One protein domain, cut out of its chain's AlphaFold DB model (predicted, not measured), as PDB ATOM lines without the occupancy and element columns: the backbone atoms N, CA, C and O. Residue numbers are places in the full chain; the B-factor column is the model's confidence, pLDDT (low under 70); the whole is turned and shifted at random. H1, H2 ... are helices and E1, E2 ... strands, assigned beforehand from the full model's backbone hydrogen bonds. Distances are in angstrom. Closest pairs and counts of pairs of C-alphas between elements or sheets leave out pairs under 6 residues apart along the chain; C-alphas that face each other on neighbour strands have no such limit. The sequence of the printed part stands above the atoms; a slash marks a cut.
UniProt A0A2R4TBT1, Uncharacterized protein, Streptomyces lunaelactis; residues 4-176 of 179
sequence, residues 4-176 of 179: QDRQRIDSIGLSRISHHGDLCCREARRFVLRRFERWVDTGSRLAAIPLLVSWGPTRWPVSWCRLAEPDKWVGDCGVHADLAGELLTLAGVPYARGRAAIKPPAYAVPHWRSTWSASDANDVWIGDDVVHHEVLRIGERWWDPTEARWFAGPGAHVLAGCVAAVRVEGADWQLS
ATOM      1  N   GLN A   4      30.291 -54.499  -6.054       90.69
ATOM      2  CA  GLN A   4      29.679 -53.262  -5.580       90.69
ATOM      3  C   GLN A   4      30.033 -52.064  -6.471       90.69
ATOM      4  O   GLN A   4      29.139 -51.316  -6.872       90.69
ATOM      5  N   ASP A   5      31.309 -51.906  -6.840       91.38
ATOM      6  CA  ASP A   5      31.722 -50.851  -7.767       91.38
ATOM      7  C   ASP A   5      31.119 -51.045  -9.149       91.38
ATOM      8  O   ASP A   5      30.664 -50.083  -9.764       91.38
ATOM      9  N   ARG A   6      31.060 -52.288  -9.632       90.50
ATOM     10  CA  ARG A   6      30.422 -52.585 -10.913       90.50
ATOM     11  C   ARG A   6      28.960 -52.149 -10.911       90.50
ATOM     12  O   ARG A   6      28.550 -51.432 -11.818       90.50
ATOM     13  N   GLN A   7      28.189 -52.548  -9.900       91.50
ATOM     14  CA  GLN A   7      26.778 -52.176  -9.770       91.50
ATOM     15  C   GLN A   7      26.605 -50.652  -9.662       91.50
ATOM     16  O   GLN A   7      25.734 -50.088 -10.324       91.50
ATOM     17  N   ARG A   8      27.469 -49.974  -8.889       93.25
ATOM     18  CA  ARG A   8      27.482 -48.506  -8.777       93.25
ATOM     19  C   ARG A   8      27.712 -47.864 -10.141       93.25
ATOM     20  O   ARG A   8      26.884 -47.070 -10.579       93.25
ATOM     21  N   ILE A   9      28.782 -48.241 -10.837       92.31
ATOM     22  CA  ILE A   9      29.115 -47.691 -12.154       92.31
ATOM     23  C   ILE A   9      28.013 -47.998 -13.172       92.31
ATOM     24  O   ILE A   9      27.663 -47.123 -13.958       92.31
ATOM     25  N   ASP A  10      27.448 -49.204 -13.172       91.81
ATOM     26  CA  ASP A  10      26.396 -49.607 -14.111       91.81
ATOM     27  C   ASP A  10      25.077 -48.848 -13.887       91.81
ATOM     28  O   ASP A  10      24.309 -48.685 -14.833       91.81
ATOM     29  N   SER A  11      24.845 -48.316 -12.682       92.56
ATOM     30  CA  SER A  11      23.694 -47.451 -12.383       92.56
ATOM     31  C   SER A  11      23.812 -46.030 -12.955       92.56
ATOM     32  O   SER A  11      22.813 -45.319 -13.058       92.56
ATOM     33  N   ILE A  12      25.019 -45.608 -13.350       92.81
ATOM     34  CA  ILE A  12      25.277 -44.276 -13.905       92.81
ATOM     35  C   ILE A  12      24.985 -44.312 -15.408       92.81
ATOM     36  O   ILE A  12      25.664 -45.004 -16.169       92.81
ATOM     37  N   GLY A  13      23.978 -43.572 -15.868       92.88
ATOM     38  CA  GLY A  13      23.769 -43.363 -17.304       92.88
ATOM     39  C   GLY A  13      24.893 -42.515 -17.901       92.88
ATOM     40  O   GLY A  13      25.425 -41.647 -17.216       92.88
ATOM     41  N   LEU A  14      25.247 -42.737 -19.173       95.44
ATOM     42  CA  LEU A  14      26.206 -41.852 -19.840       95.44
ATOM     43  C   LEU A  14      25.671 -40.425 -19.917       95.44
ATOM     44  O   LEU A  14      24.520 -40.187 -20.303       95.44
ATOM     45  N   SER A  15      26.548 -39.483 -19.607       96.56
ATOM     46  CA  SER A  15      26.207 -38.080 -19.506       96.56
ATOM     47  C   SER A  15      25.962 -37.473 -20.884       96.56
ATOM     48  O   SER A  15      26.690 -37.730 -21.849       96.56
ATOM     49  N   ARG A  16      24.922 -36.642 -20.975       97.12
ATOM     50  CA  ARG A  16      24.573 -35.884 -22.182       97.12
ATOM     51  C   ARG A  16      24.211 -34.460 -21.818       97.12
ATOM     52  O   ARG A  16      23.334 -34.246 -20.977       97.12
ATOM     53  N   ILE A  17      24.853 -33.497 -22.470       97.31
ATOM     54  CA  ILE A  17      24.536 -32.081 -22.325       97.31
ATOM     55  C   ILE A  17      23.124 -31.874 -22.877       97.31
ATOM     56  O   ILE A  17      22.836 -32.101 -24.056       97.31
ATOM     57  N   SER A  18      22.211 -31.472 -22.002       95.94
ATOM     58  CA  SER A  18      20.796 -31.384 -22.318       95.94
ATOM     59  C   SER A  18      20.479 -30.173 -23.195       95.94
ATOM     60  O   SER A  18      21.169 -29.147 -23.215       95.94
ATOM     61  N   HIS A  19      19.388 -30.300 -23.944       94.12
ATOM     62  CA  HIS A  19      18.864 -29.251 -24.800       94.12
ATOM     63  C   HIS A  19      17.389 -29.029 -24.456       94.12
ATOM     64  O   HIS A  19      16.575 -29.927 -24.649       94.12
ATOM     65  N   HIS A  20      17.022 -27.832 -23.989       89.69
ATOM     66  CA  HIS A  20      15.645 -27.538 -23.552       89.69
ATOM     67  C   HIS A  20      14.635 -27.356 -24.703       89.69
ATOM     68  O   HIS A  20      13.449 -27.186 -24.470       89.69
ATOM     69  N   GLY A  21      15.096 -27.379 -25.957       84.25
ATOM     70  CA  GLY A  21      14.264 -27.171 -27.156       84.25
ATOM     71  C   GLY A  21      14.242 -25.717 -27.638       84.25
ATOM     72  O   GLY A  21      13.920 -25.445 -28.796       84.25
ATOM     73  N   ASP A  22      14.706 -24.798 -26.798       87.88
ATOM     74  CA  ASP A  22      14.688 -23.362 -27.055       87.88
ATOM     75  C   ASP A  22      15.880 -22.851 -27.873       87.88
ATOM     76  O   ASP A  22      16.896 -23.526 -28.073       87.88
ATOM     77  N   LEU A  23      15.754 -21.604 -28.342       89.88
ATOM     78  CA  LEU A  23      16.797 -20.905 -29.096       89.88
ATOM     79  C   LEU A  23      18.097 -20.760 -28.292       89.88
ATOM     80  O   LEU A  23      19.174 -20.875 -28.870       89.88
ATOM     81  N   CYS A  24      18.006 -20.577 -26.969       92.88
ATOM     82  CA  CYS A  24      19.177 -20.392 -26.113       92.88
ATOM     83  C   CYS A  24      20.143 -21.586 -26.175       92.88
ATOM     84  O   CYS A  24      21.341 -21.387 -26.343       92.88
ATOM     85  N   CYS A  25      19.641 -22.827 -26.122       94.69
ATOM     86  CA  CYS A  25      20.479 -24.026 -26.184       94.69
ATOM     87  C   CYS A  25      21.058 -24.249 -27.586       94.69
ATOM     88  O   CYS A  25      22.209 -24.670 -27.706       94.69
ATOM     89  N   ARG A  26      20.307 -23.921 -28.648       94.38
ATOM     90  CA  ARG A  26      20.809 -24.021 -30.028       94.38
ATOM     91  C   ARG A  26      21.970 -23.068 -30.278       94.38
ATOM     92  O   ARG A  26      22.996 -23.483 -30.815       94.38
ATOM     93  N   GLU A  27      21.807 -21.806 -29.890       94.69
ATOM     94  CA  GLU A  27      22.844 -20.787 -30.059       94.69
ATOM     95  C   GLU A  27      24.048 -21.065 -29.160       94.69
ATOM     96  O   GLU A  27      25.182 -20.999 -29.628       94.69
ATOM     97  N   ALA A  28      23.820 -21.497 -27.919       95.00
ATOM     98  CA  ALA A  28      24.885 -21.908 -27.014       95.00
ATOM     99  C   ALA A  28      25.698 -23.091 -27.559       95.00
ATOM    100  O   ALA A  28      26.924 -23.020 -27.610       95.00
ATOM    101  N   ARG A  29      25.036 -24.145 -28.060       95.88
ATOM    102  CA  ARG A  29      25.715 -25.280 -28.705       95.88
ATOM    103  C   ARG A  29      26.560 -24.826 -29.891       95.88
ATOM    104  O   ARG A  29      27.721 -25.205 -30.007       95.88
ATOM    105  N   ARG A  30      26.001 -23.985 -30.769       95.00
ATOM    106  CA  ARG A  30      26.741 -23.417 -31.910       95.00
ATOM    107  C   ARG A  30      27.944 -22.604 -31.450       95.00
ATOM    108  O   ARG A  30      29.025 -22.770 -32.005       95.00
ATOM    109  N   PHE A  31      27.769 -21.744 -30.452       94.56
ATOM    110  CA  PHE A  31      28.842 -20.932 -29.888       94.56
ATOM    111  C   PHE A  31      29.972 -21.798 -29.327       94.56
ATOM    112  O   PHE A  31      31.136 -21.545 -29.641       94.56
ATOM    113  N   VAL A  32      29.632 -22.847 -28.569       95.00
ATOM    114  CA  VAL A  32      30.614 -23.776 -28.003       95.00
ATOM    115  C   VAL A  32      31.401 -24.470 -29.113       95.00
ATOM    116  O   VAL A  32      32.628 -24.380 -29.155       95.00
ATOM    117  N   LEU A  33      30.704 -25.093 -30.068       95.75
ATOM    118  CA  LEU A  33      31.335 -25.870 -31.137       95.75
ATOM    119  C   LEU A  33      32.182 -25.001 -32.082       95.75
ATOM    120  O   LEU A  33      33.270 -25.417 -32.475       95.75
ATOM    121  N   ARG A  34      31.774 -23.753 -32.358       95.31
ATOM    122  CA  ARG A  34      32.579 -22.805 -33.152       95.31
ATOM    123  C   ARG A  34      33.937 -22.498 -32.527       95.31
ATOM    124  O   ARG A  34      34.889 -22.213 -33.248       95.31
ATOM    125  N   ARG A  35      34.090 -22.578 -31.198       94.19
ATOM    126  CA  ARG A  35      35.410 -22.368 -30.573       94.19
ATOM    127  C   ARG A  35      36.432 -23.420 -30.997       94.19
ATOM    128  O   ARG A  35      37.623 -23.100 -30.955       94.19
ATOM    129  N   PHE A  36      35.981 -24.600 -31.429       96.38
ATOM    130  CA  PHE A  36      36.820 -25.678 -31.947       96.38
ATOM    131  C   PHE A  36      37.181 -25.515 -33.432       96.38
ATOM    132  O   PHE A  36      38.134 -26.133 -33.895       96.38
ATOM    133  N   GLU A  37      36.504 -24.644 -34.185       94.50
ATOM    134  CA  GLU A  37      36.785 -24.437 -35.619       94.50
ATOM    135  C   GLU A  37      38.172 -23.836 -35.886       94.50
ATOM    136  O   GLU A  37      38.685 -23.950 -36.996       94.50
ATOM    137  N   ARG A  38      38.821 -23.254 -34.866       94.94
ATOM    138  CA  ARG A  38      40.206 -22.765 -34.977       94.94
ATOM    139  C   ARG A  38      41.225 -23.881 -35.248       94.94
ATOM    140  O   ARG A  38      42.331 -23.583 -35.687       94.94
ATOM    141  N   TRP A  39      40.880 -25.138 -34.955       96.44
ATOM    142  CA  TRP A  39      41.708 -26.297 -35.281       96.44
ATOM    143  C   TRP A  39      41.239 -26.925 -36.593       96.44
ATOM    144  O   TRP A  39      40.046 -27.180 -36.801       96.44
ATOM    145  N   VAL A  40      42.207 -27.171 -37.477       91.25
ATOM    146  CA  VAL A  40      41.966 -27.585 -38.864       91.25
ATOM    147  C   VAL A  40      41.407 -29.004 -38.932       91.25
ATOM    148  O   VAL A  40      40.394 -29.226 -39.592       91.25
ATOM    149  N   ASP A  41      42.030 -29.952 -38.232       96.12
ATOM    150  CA  ASP A  41      41.665 -31.368 -38.275       96.12
ATOM    151  C   ASP A  41      40.906 -31.836 -37.023       96.12
ATOM    152  O   ASP A  41      40.990 -31.248 -35.941       96.12
ATOM    153  N   THR A  42      40.165 -32.936 -37.169       96.75
ATOM    154  CA  THR A  42      39.344 -33.525 -36.101       96.75
ATOM    155  C   THR A  42      40.168 -33.961 -34.892       96.75
ATOM    156  O   THR A  42      39.715 -33.782 -33.765       96.75
ATOM    157  N   GLY A  43      41.377 -34.495 -35.090       97.19
ATOM    158  CA  GLY A  43      42.238 -34.932 -33.989       97.19
ATOM    159  C   GLY A  43      42.650 -33.761 -33.102       97.19
ATOM    160  O   GLY A  43      42.490 -33.818 -31.883       97.19
ATOM    161  N   SER A  44      43.077 -32.657 -33.716       97.88
ATOM    162  CA  SER A  44      43.395 -31.414 -33.009       97.88
ATOM    163  C   SER A  44      42.184 -30.821 -32.281       97.88
ATOM    164  O   SER A  44      42.324 -30.324 -31.165       97.88
ATOM    165  N   ARG A  45      40.979 -30.911 -32.863       98.25
ATOM    166  CA  ARG A  45      39.734 -30.487 -32.191       98.25
ATOM    167  C   ARG A  45      39.443 -31.317 -30.944       98.25
ATOM    168  O   ARG A  45      39.096 -30.747 -29.916       98.25
ATOM    169  N   LEU A  46      39.610 -32.639 -31.018       98.38
ATOM    170  CA  LEU A  46      39.441 -33.525 -29.863       98.38
ATOM    171  C   LEU A  46      40.475 -33.236 -28.775       98.38
ATOM    172  O   LEU A  46      40.123 -33.148 -27.602       98.38
ATOM    173  N   ALA A  47      41.736 -33.035 -29.159       97.88
ATOM    174  CA  ALA A  47      42.802 -32.716 -28.217       97.88
ATOM    175  C   ALA A  47      42.622 -31.346 -27.538       97.88
ATOM    176  O   ALA A  47      43.155 -31.112 -26.457       97.88
ATOM    177  N   ALA A  48      41.849 -30.445 -28.148       97.50
ATOM    178  CA  ALA A  48      41.549 -29.133 -27.596       97.50
ATOM    179  C   ALA A  48      40.445 -29.128 -26.528       97.50
ATOM    180  O   ALA A  48      40.276 -28.108 -25.858       97.50
ATOM    181  N   ILE A  49      39.696 -30.224 -26.354       97.81
ATOM    182  CA  ILE A  49      38.603 -30.305 -25.369       97.81
ATOM    183  C   ILE A  49      39.083 -29.928 -23.963       97.81
ATOM    184  O   ILE A  49      38.573 -28.933 -23.447       97.81
ATOM    185  N   PRO A  50      40.096 -30.594 -23.374       96.88
ATOM    186  CA  PRO A  50      40.550 -30.259 -22.023       96.88
ATOM    187  C   PRO A  50      41.298 -28.916 -21.944       96.88
ATOM    188  O   PRO A  50      41.564 -28.418 -20.852       96.88
ATOM    189  N   LEU A  51      41.649 -28.305 -23.085       94.88
ATOM    190  CA  LEU A  51      42.237 -26.959 -23.134       94.88
ATOM    191  C   LEU A  51      41.172 -25.862 -23.038       94.88
ATOM    192  O   LEU A  51      41.439 -24.783 -22.513       94.88
ATOM    193  N   LEU A  52      39.984 -26.110 -23.596       94.81
ATOM    194  CA  LEU A  52      38.872 -25.161 -23.595       94.81
ATOM    195  C   LEU A  52      37.903 -25.388 -22.440       94.81
ATOM    196  O   LEU A  52      37.288 -24.429 -21.980       94.81
ATOM    197  N   VAL A  53      37.769 -26.633 -21.994       96.62
ATOM    198  CA  VAL A  53      36.905 -27.049 -20.894       96.62
ATOM    199  C   VAL A  53      37.807 -27.585 -19.796       96.62
ATOM    200  O   VAL A  53      38.420 -28.637 -19.933       96.62
ATOM    201  N   SER A  54      37.960 -26.811 -18.727       95.31
ATOM    202  CA  SER A  54      38.781 -27.229 -17.592       95.31
ATOM    203  C   SER A  54      38.089 -28.366 -16.850       95.31
ATOM    204  O   SER A  54      36.890 -28.286 -16.577       95.31
ATOM    205  N   TRP A  55      38.850 -29.398 -16.485       95.44
ATOM    206  CA  TRP A  55      38.294 -30.509 -15.726       95.44
ATOM    207  C   TRP A  55      37.816 -30.048 -14.346       95.44
ATOM    208  O   TRP A  55      38.564 -29.408 -13.603       95.44
ATOM    209  N   GLY A  56      36.577 -30.381 -13.995       94.81
ATOM    210  CA  GLY A  56      36.028 -30.062 -12.684       94.81
ATOM    211  C   GLY A  56      34.591 -30.538 -12.479       94.81
ATOM    212  O   GLY A  56      33.986 -31.124 -13.380       94.81
ATOM    213  N   PRO A  57      34.030 -30.294 -11.282       94.62
ATOM    214  CA  PRO A  57      32.705 -30.779 -10.920       94.62
ATOM    215  C   PRO A  57      31.613 -30.224 -11.831       94.62
ATOM    216  O   PRO A  57      31.514 -29.014 -12.034       94.62
ATOM    217  N   THR A  58      30.752 -31.112 -12.326       93.81
ATOM    218  CA  THR A  58      29.572 -30.748 -13.117       93.81
ATOM    219  C   THR A  58      28.303 -31.144 -12.374       93.81
ATOM    220  O   THR A  58      28.164 -32.269 -11.893       93.81
ATOM    221  N   ARG A  59      27.350 -30.212 -12.281       92.12
ATOM    222  CA  ARG A  59      26.015 -30.498 -11.745       92.12
ATOM    223  C   ARG A  59      25.122 -31.006 -12.867       92.12
ATOM    224  O   ARG A  59      24.690 -30.224 -13.714       92.12
ATOM    225  N   TRP A  60      24.861 -32.306 -12.865       92.75
ATOM    226  CA  TRP A  60      23.966 -32.939 -13.827       92.75
ATOM    227  C   TRP A  60      22.496 -32.833 -13.386       92.75
ATOM    228  O   TRP A  60      22.213 -32.982 -12.196       92.75
ATOM    229  N   PRO A  61      21.549 -32.607 -14.318       93.25
ATOM    230  CA  PRO A  61      21.765 -32.375 -15.749       93.25
ATOM    231  C   PRO A  61      22.345 -30.977 -16.042       93.25
ATOM    232  O   PRO A  61      21.841 -29.973 -15.536       93.25
ATOM    233  N   VAL A  62      23.358 -30.896 -16.915       93.69
ATOM    234  CA  VAL A  62      23.852 -29.623 -17.473       93.69
ATOM    235  C   VAL A  62      23.274 -29.411 -18.867       93.69
ATOM    236  O   VAL A  62      23.206 -30.343 -19.660       93.69
ATOM    237  N   SER A  63      22.859 -28.183 -19.165       95.44
ATOM    238  CA  SER A  63      22.325 -27.789 -20.469       95.44
ATOM    239  C   SER A  63      23.317 -26.941 -21.255       95.44
ATOM    240  O   SER A  63      24.173 -26.269 -20.676       95.44
ATOM    241  N   TRP A  64      23.172 -26.913 -22.582       96.12
ATOM    242  CA  TRP A  64      24.064 -26.148 -23.462       96.12
ATOM    243  C   TRP A  64      24.171 -24.669 -23.089       96.12
ATOM    244  O   TRP A  64      25.273 -24.126 -23.082       96.12
ATOM    245  N   CYS A  65      23.052 -24.014 -22.762       93.62
ATOM    246  CA  CYS A  65      23.062 -22.598 -22.386       93.62
ATOM    247  C   CYS A  65      23.844 -22.330 -21.100       93.62
ATOM    248  O   CYS A  65      24.508 -21.305 -21.020       93.62
ATOM    249  N   ARG A  66      23.813 -23.269 -20.145       91.69
ATOM    250  CA  ARG A  66      24.594 -23.183 -18.910       91.69
ATOM    251  C   ARG A  66      26.078 -23.449 -19.159       91.69
ATOM    252  O   ARG A  66      26.926 -22.745 -18.630       91.69
ATOM    253  N   LEU A  67      26.399 -24.434 -20.000       92.31
ATOM    254  CA  LEU A  67      27.786 -24.731 -20.370       92.31
ATOM    255  C   LEU A  67      28.459 -23.550 -21.090       92.31
ATOM    256  O   LEU A  67      29.648 -23.322 -20.911       92.31
ATOM    257  N   ALA A  68      27.708 -22.805 -21.906       91.19
ATOM    258  CA  ALA A  68      28.232 -21.698 -22.704       91.19
ATOM    259  C   ALA A  68      28.488 -20.397 -21.917       91.19
ATOM    260  O   ALA A  68      28.908 -19.412 -22.531       91.19
ATOM    261  N   GLU A  69      28.248 -20.371 -20.602       86.19
ATOM    262  CA  GLU A  69      28.469 -19.187 -19.770       86.19
ATOM    263  C   GLU A  69      29.936 -18.687 -19.858       86.19
ATOM    264  O   GLU A  69      30.874 -19.486 -19.958       86.19
ATOM    265  N   PRO A  70      30.156 -17.360 -19.903       65.25
ATOM    266  CA  PRO A  70      31.377 -16.757 -20.453       65.25
ATOM    267  C   PRO A  70      32.631 -16.826 -19.565       65.25
ATOM    268  O   PRO A  70      33.725 -16.573 -20.073       65.25
ATOM    269  N   ASP A  71      32.508 -17.174 -18.283       67.69
ATOM    270  CA  ASP A  71      33.578 -16.922 -17.306       67.69
ATOM    271  C   ASP A  71      34.585 -18.067 -17.137       67.69
ATOM    272  O   ASP A  71      35.693 -17.823 -16.656       67.69
ATOM    273  N   LYS A  72      34.229 -19.292 -17.556       71.12
ATOM    274  CA  LYS A  72      35.097 -20.466 -17.791       71.12
ATOM    275  C   LYS A  72      34.218 -21.682 -18.055       71.12
ATOM    276  O   LYS A  72      33.309 -21.962 -17.278       71.12
ATOM    277  N   TRP A  73      34.534 -22.450 -19.090       91.81
ATOM    278  CA  TRP A  73      33.887 -23.743 -19.277       91.81
ATOM    279  C   TRP A  73      34.544 -24.761 -18.357       91.81
ATOM    280  O   TRP A  73      35.751 -25.000 -18.435       91.81
ATOM    281  N   VAL A  74      33.737 -25.332 -17.476       93.75
ATOM    282  CA  VAL A  74      34.129 -26.412 -16.578       93.75
ATOM    283  C   VAL A  74      33.294 -27.630 -16.934       93.75
ATOM    284  O   VAL A  74      32.099 -27.505 -17.204       93.75
ATOM    285  N   GLY A  75      33.933 -28.793 -16.962       95.56
ATOM    286  CA  GLY A  75      33.291 -30.044 -17.323       95.56
ATOM    287  C   GLY A  75      33.992 -31.233 -16.687       95.56
ATOM    288  O   GLY A  75      35.210 -31.238 -16.532       95.56
ATOM    289  N   ASP A  76      33.224 -32.246 -16.309       97.00
ATOM    290  CA  ASP A  76      33.776 -33.538 -15.917       97.00
ATOM    291  C   ASP A  76      34.015 -34.428 -17.153       97.00
ATOM    292  O   ASP A  76      33.906 -33.988 -18.304       97.00
ATOM    293  N   CYS A  77      34.351 -35.702 -16.926       97.62
ATOM    294  CA  CYS A  77      34.569 -36.650 -18.018       97.62
ATOM    295  C   CYS A  77      33.335 -36.826 -18.918       97.62
ATOM    296  O   CYS A  77      33.491 -37.021 -20.124       97.62
ATOM    297  N   GLY A  78      32.125 -36.682 -18.369       97.75
ATOM    298  CA  GLY A  78      30.876 -36.747 -19.114       97.75
ATOM    299  C   GLY A  78      30.721 -35.578 -20.084       97.75
ATOM    300  O   GLY A  78      30.419 -35.792 -21.260       97.75
ATOM    301  N   VAL A  79      31.010 -34.348 -19.641       98.00
ATOM    302  CA  VAL A  79      31.012 -33.162 -20.524       98.00
ATOM    303  C   VAL A  79      32.046 -33.322 -21.636       98.00
ATOM    304  O   VAL A  79      31.739 -33.087 -22.806       98.00
ATOM    305  N   HIS A  80      33.264 -33.753 -21.298       98.62
ATOM    306  CA  HIS A  80      34.319 -33.963 -22.288       98.62
ATOM    307  C   HIS A  80      33.946 -35.034 -23.317       98.62
ATOM    308  O   HIS A  80      34.152 -34.835 -24.516       98.62
ATOM    309  N   ALA A  81      33.370 -36.154 -22.873       98.62
ATOM    310  CA  ALA A  81      32.964 -37.236 -23.758       98.62
ATOM    311  C   ALA A  81      31.784 -36.864 -24.658       98.62
ATOM    312  O   ALA A  81      31.748 -37.275 -25.822       98.62
ATOM    313  N   ASP A  82      30.856 -36.050 -24.161       98.56
ATOM    314  CA  ASP A  82      29.737 -35.553 -24.957       98.56
ATOM    315  C   ASP A  82      30.175 -34.538 -26.011       98.56
ATOM    316  O   ASP A  82      29.828 -34.682 -27.184       98.56
ATOM    317  N   LEU A  83      31.058 -33.603 -25.651       98.44
ATOM    318  CA  LEU A  83      31.665 -32.682 -26.615       98.44
ATOM    319  C   LEU A  83      32.497 -33.410 -27.677       98.44
ATOM    320  O   LEU A  83      32.406 -33.082 -28.860       98.44
ATOM    321  N   ALA A  84      33.279 -34.420 -27.287       98.69
ATOM    322  CA  ALA A  84      34.023 -35.242 -28.235       98.69
ATOM    323  C   ALA A  84      33.091 -35.955 -29.221       98.69
ATOM    324  O   ALA A  84      33.351 -35.956 -30.427       98.69
ATOM    325  N   GLY A  85      31.983 -36.513 -28.726       98.62
ATOM    326  CA  GLY A  85      30.965 -37.144 -29.561       98.62
ATOM    327  C   GLY A  85      30.333 -36.169 -30.557       98.62
ATOM    328  O   GLY A  85      30.152 -36.508 -31.729       98.62
ATOM    329  N   GLU A  86      30.072 -34.931 -30.139       98.31
ATOM    330  CA  GLU A  86      29.556 -33.878 -31.019       98.31
ATOM    331  C   GLU A  86      30.545 -33.520 -32.138       98.31
ATOM    332  O   GLU A  86      30.169 -33.438 -33.310       98.31
ATOM    333  N   LEU A  87      31.832 -33.374 -31.808       98.56
ATOM    334  CA  LEU A  87      32.878 -33.077 -32.791       98.56
ATOM    335  C   LEU A  87      33.080 -34.224 -33.792       98.56
ATOM    336  O   LEU A  87      33.245 -33.969 -34.986       98.56
ATOM    337  N   LEU A  88      33.030 -35.477 -33.333       98.62
ATOM    338  CA  LEU A  88      33.118 -36.660 -34.197       98.62
ATOM    339  C   LEU A  88      31.905 -36.783 -35.118       98.62
ATOM    340  O   LEU A  88      32.071 -37.036 -36.311       98.62
ATOM    341  N   THR A  89      30.706 -36.534 -34.585       98.38
ATOM    342  CA  THR A  89      29.460 -36.501 -35.366       98.38
ATOM    343  C   THR A  89      29.552 -35.470 -36.488       98.38
ATOM    344  O   THR A  89      29.274 -35.789 -37.641       98.38
ATOM    345  N   LEU A  90      30.001 -34.249 -36.175       97.19
ATOM    346  CA  LEU A  90      30.195 -33.190 -37.171       97.19
ATOM    347  C   LEU A  90      31.249 -33.543 -38.227       97.19
ATOM    348  O   LEU A  90      31.133 -33.114 -39.372       97.19
ATOM    349  N   ALA A  91      32.269 -34.314 -37.850       97.25
ATOM    350  CA  ALA A  91      33.311 -34.778 -38.758       97.25
ATOM    351  C   ALA A  91      32.916 -36.027 -39.569       97.25
ATOM    352  O   ALA A  91      33.708 -36.478 -40.394       97.25
ATOM    353  N   GLY A  92      31.734 -36.611 -39.331       97.94
ATOM    354  CA  GLY A  92      31.312 -37.859 -39.970       97.94
ATOM    355  C   GLY A  92      32.159 -39.073 -39.574       97.94
ATOM    356  O   GLY A  92      32.227 -40.041 -40.327       97.94
ATOM    357  N   VAL A  93      32.827 -39.026 -38.416       98.19
ATOM    358  CA  VAL A  93      33.676 -40.118 -37.924       98.19
ATOM    359  C   VAL A  93      32.838 -41.041 -37.036       98.19
ATOM    360  O   VAL A  93      32.337 -40.585 -36.007       98.19
ATOM    361  N   PRO A  94      32.692 -42.334 -37.380       98.25
ATOM    362  CA  PRO A  94      31.977 -43.284 -36.538       98.25
ATOM    363  C   PRO A  94      32.667 -43.476 -35.187       98.25
ATOM    364  O   PRO A  94      33.887 -43.648 -35.107       98.25
ATOM    365  N   TYR A  95      31.870 -43.498 -34.125       98.44
ATOM    366  CA  TYR A  95      32.331 -43.762 -32.772       98.44
ATOM    367  C   TYR A  95      31.227 -44.426 -31.954       98.44
ATOM    368  O   TYR A  95      30.049 -44.371 -32.309       98.44
ATOM    369  N   ALA A  96      31.613 -45.014 -30.828       98.25
ATOM    370  CA  ALA A  96      30.685 -45.400 -29.778       98.25
ATOM    371  C   ALA A  96      31.109 -44.758 -28.457       98.25
ATOM    372  O   ALA A  96      32.302 -44.634 -28.169       98.25
ATOM    373  N   ARG A  97      30.138 -44.342 -27.644       98.19
ATOM    374  CA  ARG A  97      30.420 -43.927 -26.268       98.19
ATOM    375  C   ARG A  97      30.626 -45.158 -25.402       98.19
ATOM    376  O   ARG A  97      30.012 -46.203 -25.624       98.19
ATOM    377  N   GLY A  98      31.489 -45.025 -24.414       97.31
ATOM    378  CA  GLY A  98      31.773 -46.082 -23.471       97.31
ATOM    379  C   GLY A  98      32.205 -45.526 -22.131       97.31
ATOM    380  O   GLY A  98      32.192 -44.320 -21.885       97.31
ATOM    381  N   ARG A  99      32.600 -46.446 -21.268       96.75
ATOM    382  CA  ARG A  99      33.074 -46.141 -19.927       96.75
ATOM    383  C   ARG A  99      34.277 -46.995 -19.581       96.75
ATOM    384  O   ARG A  99      34.370 -48.149 -20.001       96.75
ATOM    385  N   ALA A 100      35.167 -46.418 -18.796       97.31
ATOM    386  CA  ALA A 100      36.270 -47.083 -18.141       97.31
ATOM    387  C   ALA A 100      36.014 -47.113 -16.629       97.31
ATOM    388  O   ALA A 100      35.476 -46.165 -16.056       97.31
ATOM    389  N   ALA A 101      36.397 -48.215 -15.995       97.38
ATOM    390  CA  ALA A 101      36.575 -48.298 -14.556       97.38
ATOM    391  C   ALA A 101      38.072 -48.150 -14.280       97.38
ATOM    392  O   ALA A 101      38.866 -48.997 -14.697       97.38
ATOM    393  N   ILE A 102      38.466 -47.066 -13.619       97.31
ATOM    394  CA  ILE A 102      39.876 -46.724 -13.405       97.31
ATOM    395  C   ILE A 102      40.205 -46.921 -11.933       97.31
ATOM    396  O   ILE A 102      39.491 -46.404 -11.088       97.31
ATOM    397  N   LYS A 103      41.282 -47.644 -11.621       97.31
ATOM    398  CA  LYS A 103      41.881 -47.696 -10.283       97.31
ATOM    399  C   LYS A 103      42.742 -46.447 -10.098       97.31
ATOM    400  O   LYS A 103      43.824 -46.384 -10.697       97.31
ATOM    401  N   PRO A 104      42.287 -45.450  -9.325       96.06
ATOM    402  CA  PRO A 104      43.049 -44.231  -9.136       96.06
ATOM    403  C   PRO A 104      44.200 -44.446  -8.146       96.06
ATOM    404  O   PRO A 104      44.181 -45.395  -7.355       96.06
ATOM    405  N   PRO A 105      45.201 -43.553  -8.123       93.88
ATOM    406  CA  PRO A 105      46.152 -43.529  -7.023       93.88
ATOM    407  C   PRO A 105      45.441 -43.160  -5.709       93.88
ATOM    408  O   PRO A 105      44.519 -42.343  -5.691       93.88
ATOM    409  N   ALA A 106      45.905 -43.722  -4.588       90.00
ATOM    410  CA  ALA A 106      45.225 -43.630  -3.289       90.00
ATOM    411  C   ALA A 106      44.942 -42.190  -2.809       90.00
ATOM    412  O   ALA A 106      43.957 -41.947  -2.116       90.00
ATOM    413  N   TYR A 107      45.778 -41.220  -3.190       89.81
ATOM    414  CA  TYR A 107      45.604 -39.816  -2.806       89.81
ATOM    415  C   TYR A 107      44.509 -39.082  -3.598       89.81
ATOM    416  O   TYR A 107      44.038 -38.035  -3.155       89.81
ATOM    417  N   ALA A 108      44.111 -39.585  -4.773       92.31
ATOM    418  CA  ALA A 108      43.204 -38.865  -5.662       92.31
ATOM    419  C   ALA A 108      41.749 -38.920  -5.179       92.31
ATOM    420  O   ALA A 108      41.056 -37.907  -5.210       92.31
ATOM    421  N   VAL A 109      41.305 -40.070  -4.659       93.31
ATOM    422  CA  VAL A 109      39.915 -40.274  -4.212       93.31
ATOM    423  C   VAL A 109      39.491 -39.287  -3.116       93.31
ATOM    424  O   VAL A 109      38.466 -38.624  -3.301       93.31
ATOM    425  N   PRO A 110      40.250 -39.102  -2.013       91.94
ATOM    426  CA  PRO A 110      39.887 -38.116  -0.996       91.94
ATOM    427  C   PRO A 110      39.830 -36.687  -1.548       91.94
ATOM    428  O   PRO A 110      38.924 -35.927  -1.207       91.94
ATOM    429  N   HIS A 111      40.769 -36.333  -2.431       92.56
ATOM    430  CA  HIS A 111      40.805 -35.016  -3.057       92.56
ATOM    431  C   HIS A 111      39.568 -34.771  -3.934       92.56
ATOM    432  O   HIS A 111      38.907 -33.744  -3.791       92.56
ATOM    433  N   TRP A 112      39.210 -35.722  -4.797       94.44
ATOM    434  CA  TRP A 112      38.046 -35.597  -5.674       94.44
ATOM    435  C   TRP A 112      36.732 -35.538  -4.896       94.44
ATOM    436  O   TRP A 112      35.927 -34.650  -5.168       94.44
ATOM    437  N   ARG A 113      36.543 -36.389  -3.876       93.31
ATOM    438  CA  ARG A 113      35.357 -36.323  -3.000       93.31
ATOM    439  C   ARG A 113      35.222 -34.953  -2.338       93.31
ATOM    440  O   ARG A 113      34.147 -34.357  -2.369       93.31
ATOM    441  N   SER A 114      36.322 -34.409  -1.810       92.31
ATOM    442  CA  SER A 114      36.327 -33.066  -1.219       92.31
ATOM    443  C   SER A 114      35.939 -31.987  -2.236       92.31
ATOM    444  O   SER A 114      35.134 -31.112  -1.922       92.31
ATOM    445  N   THR A 115      36.490 -32.044  -3.450       93.81
ATOM    446  CA  THR A 115      36.221 -31.060  -4.510       93.81
ATOM    447  C   THR A 115      34.770 -31.118  -5.006       93.81
ATOM    448  O   THR A 115      34.147 -30.071  -5.206       93.81
ATOM    449  N   TRP A 116      34.204 -32.319  -5.172       93.62
ATOM    450  CA  TRP A 116      32.815 -32.497  -5.615       93.62
ATOM    451  C   TRP A 116      31.810 -32.083  -4.542       93.62
ATOM    452  O   TRP A 116      30.887 -31.323  -4.837       93.62
ATOM    453  N   SER A 117      32.042 -32.491  -3.290       89.62
ATOM    454  CA  SER A 117      31.190 -32.119  -2.156       89.62
ATOM    455  C   SER A 117      31.130 -30.600  -1.959       89.62
ATOM    456  O   SER A 117      30.043 -30.042  -1.813       89.62
ATOM    457  N   ALA A 118      32.267 -29.902  -2.070       91.94
ATOM    458  CA  ALA A 118      32.320 -28.439  -1.984       91.94
ATOM    459  C   ALA A 118      31.558 -27.723  -3.117       91.94
ATOM    460  O   ALA A 118      31.214 -26.547  -2.988       91.94
ATOM    461  N   SER A 119      31.294 -28.421  -4.222       87.75
ATOM    462  CA  SER A 119      30.656 -27.868  -5.417       87.75
ATOM    463  C   SER A 119      29.179 -28.241  -5.549       87.75
ATOM    464  O   SER A 119      28.578 -27.866  -6.560       87.75
ATOM    465  N   ASP A 120      28.589 -28.938  -4.566       87.62
ATOM    466  CA  ASP A 120      27.213 -29.470  -4.625       87.62
ATOM    467  C   ASP A 120      26.984 -30.302  -5.908       87.62
ATOM    468  O   ASP A 120      25.957 -30.230  -6.582       87.62
ATOM    469  N   ALA A 121      28.023 -31.044  -6.305       90.62
ATOM    470  CA  ALA A 121      28.000 -31.996  -7.405       90.62
ATOM    471  C   ALA A 121      28.046 -33.420  -6.842       90.62
ATOM    472  O   ALA A 121      28.681 -33.674  -5.820       90.62
ATOM    473  N   ASN A 122      27.386 -34.356  -7.522       89.06
ATOM    474  CA  ASN A 122      27.297 -35.739  -7.065       89.06
ATOM    475  C   ASN A 122      28.620 -36.490  -7.309       89.06
ATOM    476  O   ASN A 122      29.147 -36.473  -8.422       89.06
ATOM    477  N   ASP A 123      29.137 -37.165  -6.285       90.38
ATOM    478  CA  ASP A 123      30.364 -37.962  -6.318       90.38
ATOM    479  C   ASP A 123      30.119 -39.473  -6.505       90.38
ATOM    480  O   ASP A 123      31.046 -40.264  -6.353       90.38
ATOM    481  N   VAL A 124      28.910 -39.891  -6.910       91.19
ATOM    482  CA  VAL A 124      28.532 -41.299  -7.180       91.19
ATOM    483  C   VAL A 124      29.452 -42.009  -8.183       91.19
ATOM    484  O   VAL A 124      29.543 -43.236  -8.185       91.19
ATOM    485  N   TRP A 125      30.159 -41.249  -9.021       94.56
ATOM    486  CA  TRP A 125      31.172 -41.754  -9.950       94.56
ATOM    487  C   TRP A 125      32.426 -42.294  -9.238       94.56
ATOM    488  O   TRP A 125      33.214 -43.013  -9.850       94.56
ATOM    489  N   ILE A 126      32.606 -41.987  -7.952       94.31
ATOM    490  CA  ILE A 126      33.718 -42.444  -7.123       94.31
ATOM    491  C   ILE A 126      33.302 -43.723  -6.381       94.31
ATOM    492  O   ILE A 126      32.575 -43.694  -5.383       94.31
ATOM    493  N   GLY A 127      33.779 -44.864  -6.875       92.38
ATOM    494  CA  GLY A 127      33.671 -46.162  -6.218       92.38
ATOM    495  C   GLY A 127      34.565 -46.288  -4.984       92.38
ATOM    496  O   GLY A 127      35.123 -45.307  -4.480       92.38
ATOM    497  N   ASP A 128      34.676 -47.515  -4.499       90.00
ATOM    498  CA  ASP A 128      35.522 -47.878  -3.371       90.00
ATOM    499  C   ASP A 128      36.930 -48.273  -3.864       90.00
ATOM    500  O   ASP A 128      37.917 -47.773  -3.323       90.00
ATOM    501  N   ASP A 129      37.030 -49.053  -4.953       91.31
ATOM    502  CA  ASP A 129      38.299 -49.446  -5.593       91.31
ATOM    503  C   ASP A 129      38.555 -48.742  -6.934       91.31
ATOM    504  O   ASP A 129      39.702 -48.606  -7.373       91.31
ATOM    505  N   VAL A 130      37.487 -48.361  -7.641       96.06
ATOM    506  CA  VAL A 130      37.560 -47.772  -8.985       96.06
ATOM    507  C   VAL A 130      36.675 -46.543  -9.126       96.06
ATOM    508  O   VAL A 130      35.686 -46.382  -8.426       96.06
ATOM    509  N   VAL A 131      36.993 -45.688 -10.090       96.62
ATOM    510  CA  VAL A 131      36.143 -44.571 -10.503       96.62
ATOM    511  C   VAL A 131      35.541 -44.822 -11.880       96.62
ATOM    512  O   VAL A 131      36.169 -45.436 -12.748       96.62
ATOM    513  N   HIS A 132      34.318 -44.339 -12.073       97.12
ATOM    514  CA  HIS A 132      33.684 -44.226 -13.377       97.12
ATOM    515  C   HIS A 132      34.357 -43.123 -14.191       97.12
ATOM    516  O   HIS A 132      34.560 -42.015 -13.697       97.12
ATOM    517  N   HIS A 133      34.647 -43.418 -15.455       97.88
ATOM    518  CA  HIS A 133      35.197 -42.456 -16.398       97.88
ATOM    519  C   HIS A 133      34.590 -42.650 -17.783       97.88
ATOM    520  O   HIS A 133      34.530 -43.776 -18.276       97.88
ATOM    521  N   GLU A 134      34.144 -41.577 -18.427       98.50
ATOM    522  CA  GLU A 134      33.550 -41.653 -19.762       98.50
ATOM    523  C   GLU A 134      34.594 -41.505 -20.872       98.50
ATOM    524  O   GLU A 134      35.423 -40.596 -20.870       98.50
ATOM    525  N   VAL A 135      34.533 -42.410 -21.851       98.56
ATOM    526  CA  VAL A 135      35.508 -42.525 -22.946       98.56
ATOM    527  C   VAL A 135      34.802 -42.796 -24.276       98.56
ATOM    528  O   VAL A 135      33.596 -43.060 -24.328       98.56
ATOM    529  N   LEU A 136      35.550 -42.743 -25.376       98.69
ATOM    530  CA  LEU A 136      35.041 -43.037 -26.714       98.69
ATOM    531  C   LEU A 136      35.796 -44.210 -27.333       98.69
ATOM    532  O   LEU A 136      37.014 -44.324 -27.215       98.69
ATOM    533  N   ARG A 137      35.066 -45.062 -28.046       98.25
ATOM    534  CA  ARG A 137      35.609 -46.087 -28.933       98.25
ATOM    535  C   ARG A 137      35.584 -45.545 -30.358       98.25
ATOM    536  O   ARG A 137      34.507 -45.274 -30.884       98.25
ATOM    537  N   ILE A 138      36.752 -45.389 -30.976       97.62
ATOM    538  CA  ILE A 138      36.892 -44.902 -32.354       97.62
ATOM    539  C   ILE A 138      37.660 -45.968 -33.135       97.62
ATOM    540  O   ILE A 138      38.844 -46.208 -32.885       97.62
ATOM    541  N   GLY A 139      36.957 -46.652 -34.039       94.19
ATOM    542  CA  GLY A 139      37.458 -47.881 -34.653       94.19
ATOM    543  C   GLY A 139      37.860 -48.902 -33.585       94.19
ATOM    544  O   GLY A 139      37.075 -49.236 -32.695       94.19
ATOM    545  N   GLU A 140      39.108 -49.362 -33.646       91.06
ATOM    546  CA  GLU A 140      39.643 -50.367 -32.725       91.06
ATOM    547  C   GLU A 140      40.399 -49.796 -31.516       91.06
ATOM    548  O   GLU A 140      41.061 -50.541 -30.784       91.06
ATOM    549  N   ARG A 141      40.293 -48.491 -31.241       94.25
ATOM    550  CA  ARG A 141      41.046 -47.836 -30.158       94.25
ATOM    551  C   ARG A 141      40.145 -47.049 -29.215       94.25
ATOM    552  O   ARG A 141      39.055 -46.618 -29.592       94.25
ATOM    553  N   TRP A 142      40.610 -46.876 -27.980       98.12
ATOM    554  CA  TRP A 142      39.932 -46.060 -26.979       98.12
ATOM    555  C   TRP A 142      40.555 -44.671 -26.902       98.12
ATOM    556  O   TRP A 142      41.778 -44.537 -26.871       98.12
ATOM    557  N   TRP A 143      39.706 -43.653 -26.873       98.44
ATOM    558  CA  TRP A 143      40.073 -42.256 -26.720       98.44
ATOM    559  C   TRP A 143      39.515 -41.717 -25.407       98.44
ATOM    560  O   TRP A 143      38.309 -41.796 -25.155       98.44
ATOM    561  N   ASP A 144      40.402 -41.155 -24.597       98.50
ATOM    562  CA  ASP A 144      40.071 -40.387 -23.411       98.50
ATOM    563  C   ASP A 144      40.006 -38.892 -23.777       98.50
ATOM    564  O   ASP A 144      41.042 -38.280 -24.063       98.50
ATOM    565  N   PRO A 145      38.808 -38.285 -23.779       98.31
ATOM    566  CA  PRO A 145      38.633 -36.875 -24.101       98.31
ATOM    567  C   PRO A 145      39.039 -35.946 -22.951       98.31
ATOM    568  O   PRO A 145      39.296 -34.774 -23.198       98.31
ATOM    569  N   THR A 146      39.114 -36.445 -21.715       98.19
ATOM    570  CA  THR A 146      39.559 -35.666 -20.552       98.19
ATOM    571  C   THR A 146      41.064 -35.484 -20.553       98.19
ATOM    572  O   THR A 146      41.562 -34.426 -20.182       98.19
ATOM    573  N   GLU A 147      41.791 -36.496 -21.014       97.06
ATOM    574  CA  GLU A 147      43.253 -36.466 -21.072       97.06
ATOM    575  C   GLU A 147      43.809 -36.185 -22.471       97.06
ATOM    576  O   GLU A 147      45.026 -36.090 -22.640       97.06
ATOM    577  N   ALA A 148      42.937 -36.078 -23.477       97.69
ATOM    578  CA  ALA A 148      43.312 -35.991 -24.885       97.69
ATOM    579  C   ALA A 148      44.290 -37.110 -25.305       97.69
ATOM    580  O   ALA A 148      45.332 -36.856 -25.923       97.69
ATOM    581  N   ARG A 149      43.973 -38.364 -24.957       96.94
ATOM    582  CA  ARG A 149      44.903 -39.492 -25.106       96.94
ATOM    583  C   ARG A 149      44.242 -40.763 -25.629       96.94
ATOM    584  O   ARG A 149      43.145 -41.139 -25.234       96.94
ATOM    585  N   TRP A 150      44.968 -41.477 -26.489       97.75
ATOM    586  CA  TRP A 150      44.627 -42.843 -26.886       97.75
ATOM    587  C   TRP A 150      45.130 -43.860 -25.863       97.75
ATOM    588  O   TRP A 150      46.262 -43.747 -25.395       97.75
ATOM    589  N   PHE A 151      44.353 -44.911 -25.614       96.81
ATOM    590  CA  PHE A 151      44.772 -46.048 -24.799       96.81
ATOM    591  C   PHE A 151      44.263 -47.380 -25.371       96.81
ATOM    592  O   PHE A 151      43.370 -47.423 -26.222       96.81
ATOM    593  N   ALA A 152      44.906 -48.478 -24.962       93.00
ATOM    594  CA  ALA A 152      44.687 -49.801 -25.551       93.00
ATOM    595  C   ALA A 152      43.437 -50.514 -25.007       93.00
ATOM    596  O   ALA A 152      42.846 -51.323 -25.716       93.00
ATOM    597  N   GLY A 153      42.999 -50.181 -23.790       94.38
ATOM    598  CA  GLY A 153      41.907 -50.858 -23.094       94.38
ATOM    599  C   GLY A 153      42.292 -51.167 -21.644       94.38
ATOM    600  O   GLY A 153      43.048 -50.389 -21.053       94.38
ATOM    601  N   PRO A 154      41.790 -52.268 -21.060       95.25
ATOM    602  CA  PRO A 154      42.159 -52.685 -19.712       95.25
ATOM    603  C   PRO A 154      43.667 -52.946 -19.567       95.25
ATOM    604  O   PRO A 154      44.333 -53.325 -20.526       95.25
ATOM    605  N   GLY A 155      44.213 -52.687 -18.379       94.88
ATOM    606  CA  GLY A 155      45.648 -52.738 -18.075       94.88
ATOM    607  C   GLY A 155      46.433 -51.489 -18.508       94.88
ATOM    608  O   GLY A 155      47.553 -51.268 -18.044       94.88
ATOM    609  N   ALA A 156      45.861 -50.629 -19.360       95.44
ATOM    610  CA  ALA A 156      46.506 -49.379 -19.753       95.44
ATOM    611  C   ALA A 156      46.578 -48.382 -18.584       95.44
ATOM    612  O   ALA A 156      45.675 -48.309 -17.753       95.44
ATOM    613  N   HIS A 157      47.628 -47.559 -18.562       94.81
ATOM    614  CA  HIS A 157      47.743 -46.432 -17.636       94.81
ATOM    615  C   HIS A 157      47.346 -45.121 -18.318       94.81
ATOM    616  O   HIS A 157      47.894 -44.748 -19.360       94.81
ATOM    617  N   VAL A 158      46.419 -44.417 -17.683       93.94
ATOM    618  CA  VAL A 158      46.017 -43.039 -17.981       93.94
ATOM    619  C   VAL A 158      46.420 -42.149 -16.792       93.94
ATOM    620  O   VAL A 158      46.852 -42.657 -15.756       93.94
ATOM    621  N   LEU A 159      46.359 -40.826 -16.923       91.75
ATOM    622  CA  LEU A 159      46.725 -39.896 -15.843       91.75
ATOM    623  C   LEU A 159      45.861 -40.111 -14.594       91.75
ATOM    624  O   LEU A 159      46.367 -40.004 -13.478       91.75
ATOM    625  N   ALA A 160      44.586 -40.459 -14.775       92.25
ATOM    626  CA  ALA A 160      43.676 -40.772 -13.679       92.25
ATOM    627  C   ALA A 160      44.001 -42.094 -12.953       92.25
ATOM    628  O   ALA A 160      43.509 -42.295 -11.843       92.25
ATOM    629  N   GLY A 161      44.816 -42.987 -13.534       95.50
ATOM    630  CA  GLY A 161      45.210 -44.259 -12.924       95.50
ATOM    631  C   GLY A 161      45.275 -45.438 -13.901       95.50
ATOM    632  O   GLY A 161      45.410 -45.272 -15.112       95.50
ATOM    633  N   CYS A 162      45.186 -46.658 -13.368       96.88
ATOM    634  CA  CYS A 162      45.200 -47.885 -14.169       96.88
ATOM    635  C   CYS A 162      43.777 -48.273 -14.591       96.88
ATOM    636  O   CYS A 162      42.881 -48.390 -13.754       96.88
ATOM    637  N   VAL A 163      43.557 -48.508 -15.881       97.12
ATOM    638  CA  VAL A 163      42.261 -48.929 -16.421       97.12
ATOM    639  C   VAL A 163      42.009 -50.387 -16.036       97.12
ATOM    640  O   VAL A 163      42.603 -51.302 -16.594       97.12
ATOM    641  N   ALA A 164      41.104 -50.635 -15.092       96.50
ATOM    642  CA  ALA A 164      40.757 -51.991 -14.671       96.50
ATOM    643  C   ALA A 164      39.802 -52.686 -15.645       96.50
ATOM    644  O   ALA A 164      39.864 -53.906 -15.806       96.50
ATOM    645  N   ALA A 165      38.899 -51.917 -16.254       96.81
ATOM    646  CA  ALA A 165      37.915 -52.428 -17.193       96.81
ATOM    647  C   ALA A 165      37.429 -51.329 -18.140       96.81
ATOM    648  O   ALA A 165      37.452 -50.150 -17.788       96.81
ATOM    649  N   VAL A 166      36.928 -51.719 -19.310       97.12
ATOM    650  CA  VAL A 166      36.235 -50.826 -20.250       97.12
ATOM    651  C   VAL A 166      35.011 -51.505 -20.843       97.12
ATOM    652  O   VAL A 166      34.959 -52.729 -20.931       97.12
ATOM    653  N   ARG A 167      34.042 -50.721 -21.307       96.12
ATOM    654  CA  ARG A 167      32.970 -51.209 -22.179       96.12
ATOM    655  C   ARG A 167      32.427 -50.114 -23.070       96.12
ATOM    656  O   ARG A 167      32.452 -48.937 -22.714       96.12
ATOM    657  N   VAL A 168      31.900 -50.519 -24.218       97.19
ATOM    658  CA  VAL A 168      30.985 -49.680 -24.996       97.19
ATOM    659  C   VAL A 168      29.632 -49.689 -24.286       97.19
ATOM    660  O   VAL A 168      29.280 -50.671 -23.631       97.19
ATOM    661  N   GLU A 169      28.879 -48.597 -24.376       94.25
ATOM    662  CA  GLU A 169      27.543 -48.543 -23.789       94.25
ATOM    663  C   GLU A 169      26.639 -49.643 -24.360       94.25
ATOM    664  O   GLU A 169      26.538 -49.807 -25.575       94.25
ATOM    665  N   GLY A 170      25.998 -50.407 -23.471       90.25
ATOM    666  CA  GLY A 170      25.166 -51.556 -23.838       90.25
ATOM    667  C   GLY A 170      25.928 -52.856 -24.130       90.25
ATOM    668  O   GLY A 170      25.285 -53.865 -24.399       90.25
ATOM    669  N   ALA A 171      27.264 -52.860 -24.055       94.31
ATOM    670  CA  ALA A 171      28.088 -54.060 -24.199       94.31
ATOM    671  C   ALA A 171      28.590 -54.595 -22.843       94.31
ATOM    672  O   ALA A 171      28.479 -53.932 -21.803       94.31
ATOM    673  N   ASP A 172      29.183 -55.788 -22.874       94.12
ATOM    674  CA  ASP A 172      29.836 -56.400 -21.718       94.12
ATOM    675  C   ASP A 172      31.169 -55.725 -21.369       94.12
ATOM    676  O   ASP A 172      31.854 -55.136 -22.212       94.12
ATOM    677  N   TRP A 173      31.543 -55.828 -20.092       94.94
ATOM    678  CA  TRP A 173      32.822 -55.344 -19.585       94.94
ATOM    679  C   TRP A 173      33.986 -56.192 -20.098       94.94
ATOM    680  O   TRP A 173      34.033 -57.402 -19.895       94.94
ATOM    681  N   GLN A 174      34.968 -55.521 -20.691       94.06
ATOM    682  CA  GLN A 174      36.294 -56.056 -20.962       94.06
ATOM    683  C   GLN A 174      37.157 -55.793 -19.731       94.06
ATOM    684  O   GLN A 174      37.289 -54.643 -19.305       94.06
ATOM    685  N   LEU A 175      37.715 -56.844 -19.142       90.81
ATOM    686  CA  LEU A 175      38.541 -56.773 -17.938       90.81
ATOM    687  C   LEU A 175      40.023 -56.854 -18.307       90.81
ATOM    688  O   LEU A 175      40.373 -57.411 -19.344       90.81
ATOM    689  N   SER A 176      40.889 -56.318 -17.445       79.75
ATOM    690  CA  SER A 176      42.310 -56.665 -17.498       79.75
ATOM    691  C   SER A 176      42.428 -58.145 -17.175       79.75
ATOM    692  O   SER A 176      41.851 -58.587 -16.178       79.75
TER     693      SER A 176
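AT A GLANCE: This is residues 4 to 176 of the 179 residues of an uncharacterized protein of Streptomyces lunaelactis (UniProt A0A2R4TBT1). What is the main picture? A strongly twisted, curled sheet of five strands has the long helix H6 packed along its strand E4, while H3 and H4 pack on H6 and the small strand pair E1 and E2 lies near its residues 77 to 83. H2 and H5 sit against each other farther from the sheet, H1 packs on the sheet at E4 and E3, and H7 is off the sheet. What are the counts and the size? The printed part has 173 residues, with seven named helices and seven named strands in the order H1 H2 H3 H4 E1 H5 E2 H6 E3 H7 E4 E5 E6 E7; the class is mixed, helices and strands. The large sheet is antiparallel, in the order E6 E5 E4 E3 E7, and E1 and E2 are parallel. The whole is compact, with a radius of gyration of the C-alphas of 15.6 A and spans of 42 by 38 by 26 A.

HOW THE PARTS SIT: What does the first helix meet? H1, residues 4 to 11, is on the sheet of E3, residues 96 to 103, E4, residues 131 to 138, E5, residues 141 to 144, E6, residues 149 to 151, and E7, residues 161 to 168, at a height over the sheet of 9.4 A. It lies only just over E4 and E3, with 3 C-alphas falling on each; its closest C-alphas to E4 are those of Ile 9 and His 132, 5.9 A apart. What comes before the longest helix? H2, residues 23 to 34, touches H5, residues 64 to 67, with residues 24 to 29 alone, the closest C-alphas being those of Cys 25 and Cys 65, 4.8 A apart. H3, residues 42 to 47, and H4, residues 49 to 52, meet only through their link. E1, residues 53 to 55, H5 and E2, residues 73 to 75, form a strand-helix-strand unit, two parallel neighbour strands with a helix between, with N 54 and O 73 2.9 A apart. Where is H6? H6, residues 77 to 90, is on one face of the five-strand sheet, two layers, at a height over the sheet of 9.2 A; it lies over E4 and runs along the strands, at 7 degrees to E4 on the local plane, the closest C-alphas being those of Cys 77 and Glu 134, 5.4 A apart. It touches H3 with its residues 84 to 88 alone, at a shallow tilt of 13 degrees, opposite ways, the closest C-alphas being those of Leu 46 and Ala 84, 5.9 A apart. It touches H4 with its residues 80 to 84 alone, the closest C-alphas being those of Ile 49 and His 80, 6.4 A apart. What of the rest? H7, residues 108 to 118, touches no helix. E4, E5 and E6 form a meander of two hairpins, each strand the antiparallel neighbour of the one before; N 143 and O 136 are 2.8 A apart, N 144 and O 149 2.8 A, and in the other pairs N 100 of E3 and O 133 of E4 2.8 A, N 101 of E3 and O 165 of E7 2.8 A. Every O i to N i+4 pair is within hydrogen-bond range in H1, H2, H3, H6 and H7; H4 and H5 are too short for one.

IN THESE COORDINATES: Where are the ends of the elements? H1 begins at C-alpha 4, (29.679, -53.262, -5.580), and E7 ends at C-alpha 168, (30.985, -49.680, -24.996). How long are the longer elements? From first to last C-alpha E3 is 22.6 A, E4 21.9 A, H6 19.9 A, E7 19.4 A, H2 16.4 A and H7 15.5 A. E7 bends by 65 degrees at residue 164.

THE WHOLE: How far does it reach? The two C-alphas farthest apart are those of Leu 23 and Ser 176, at 45.4 A, and the printed part has no cut. Which links are long, and where is confidence low? The links H1 to H2 and H7 to E4 are long, with 11 and 12 residues. The mean pLDDT of the printed part is 94.3, and residues 70 to 71 are under 70 in this model.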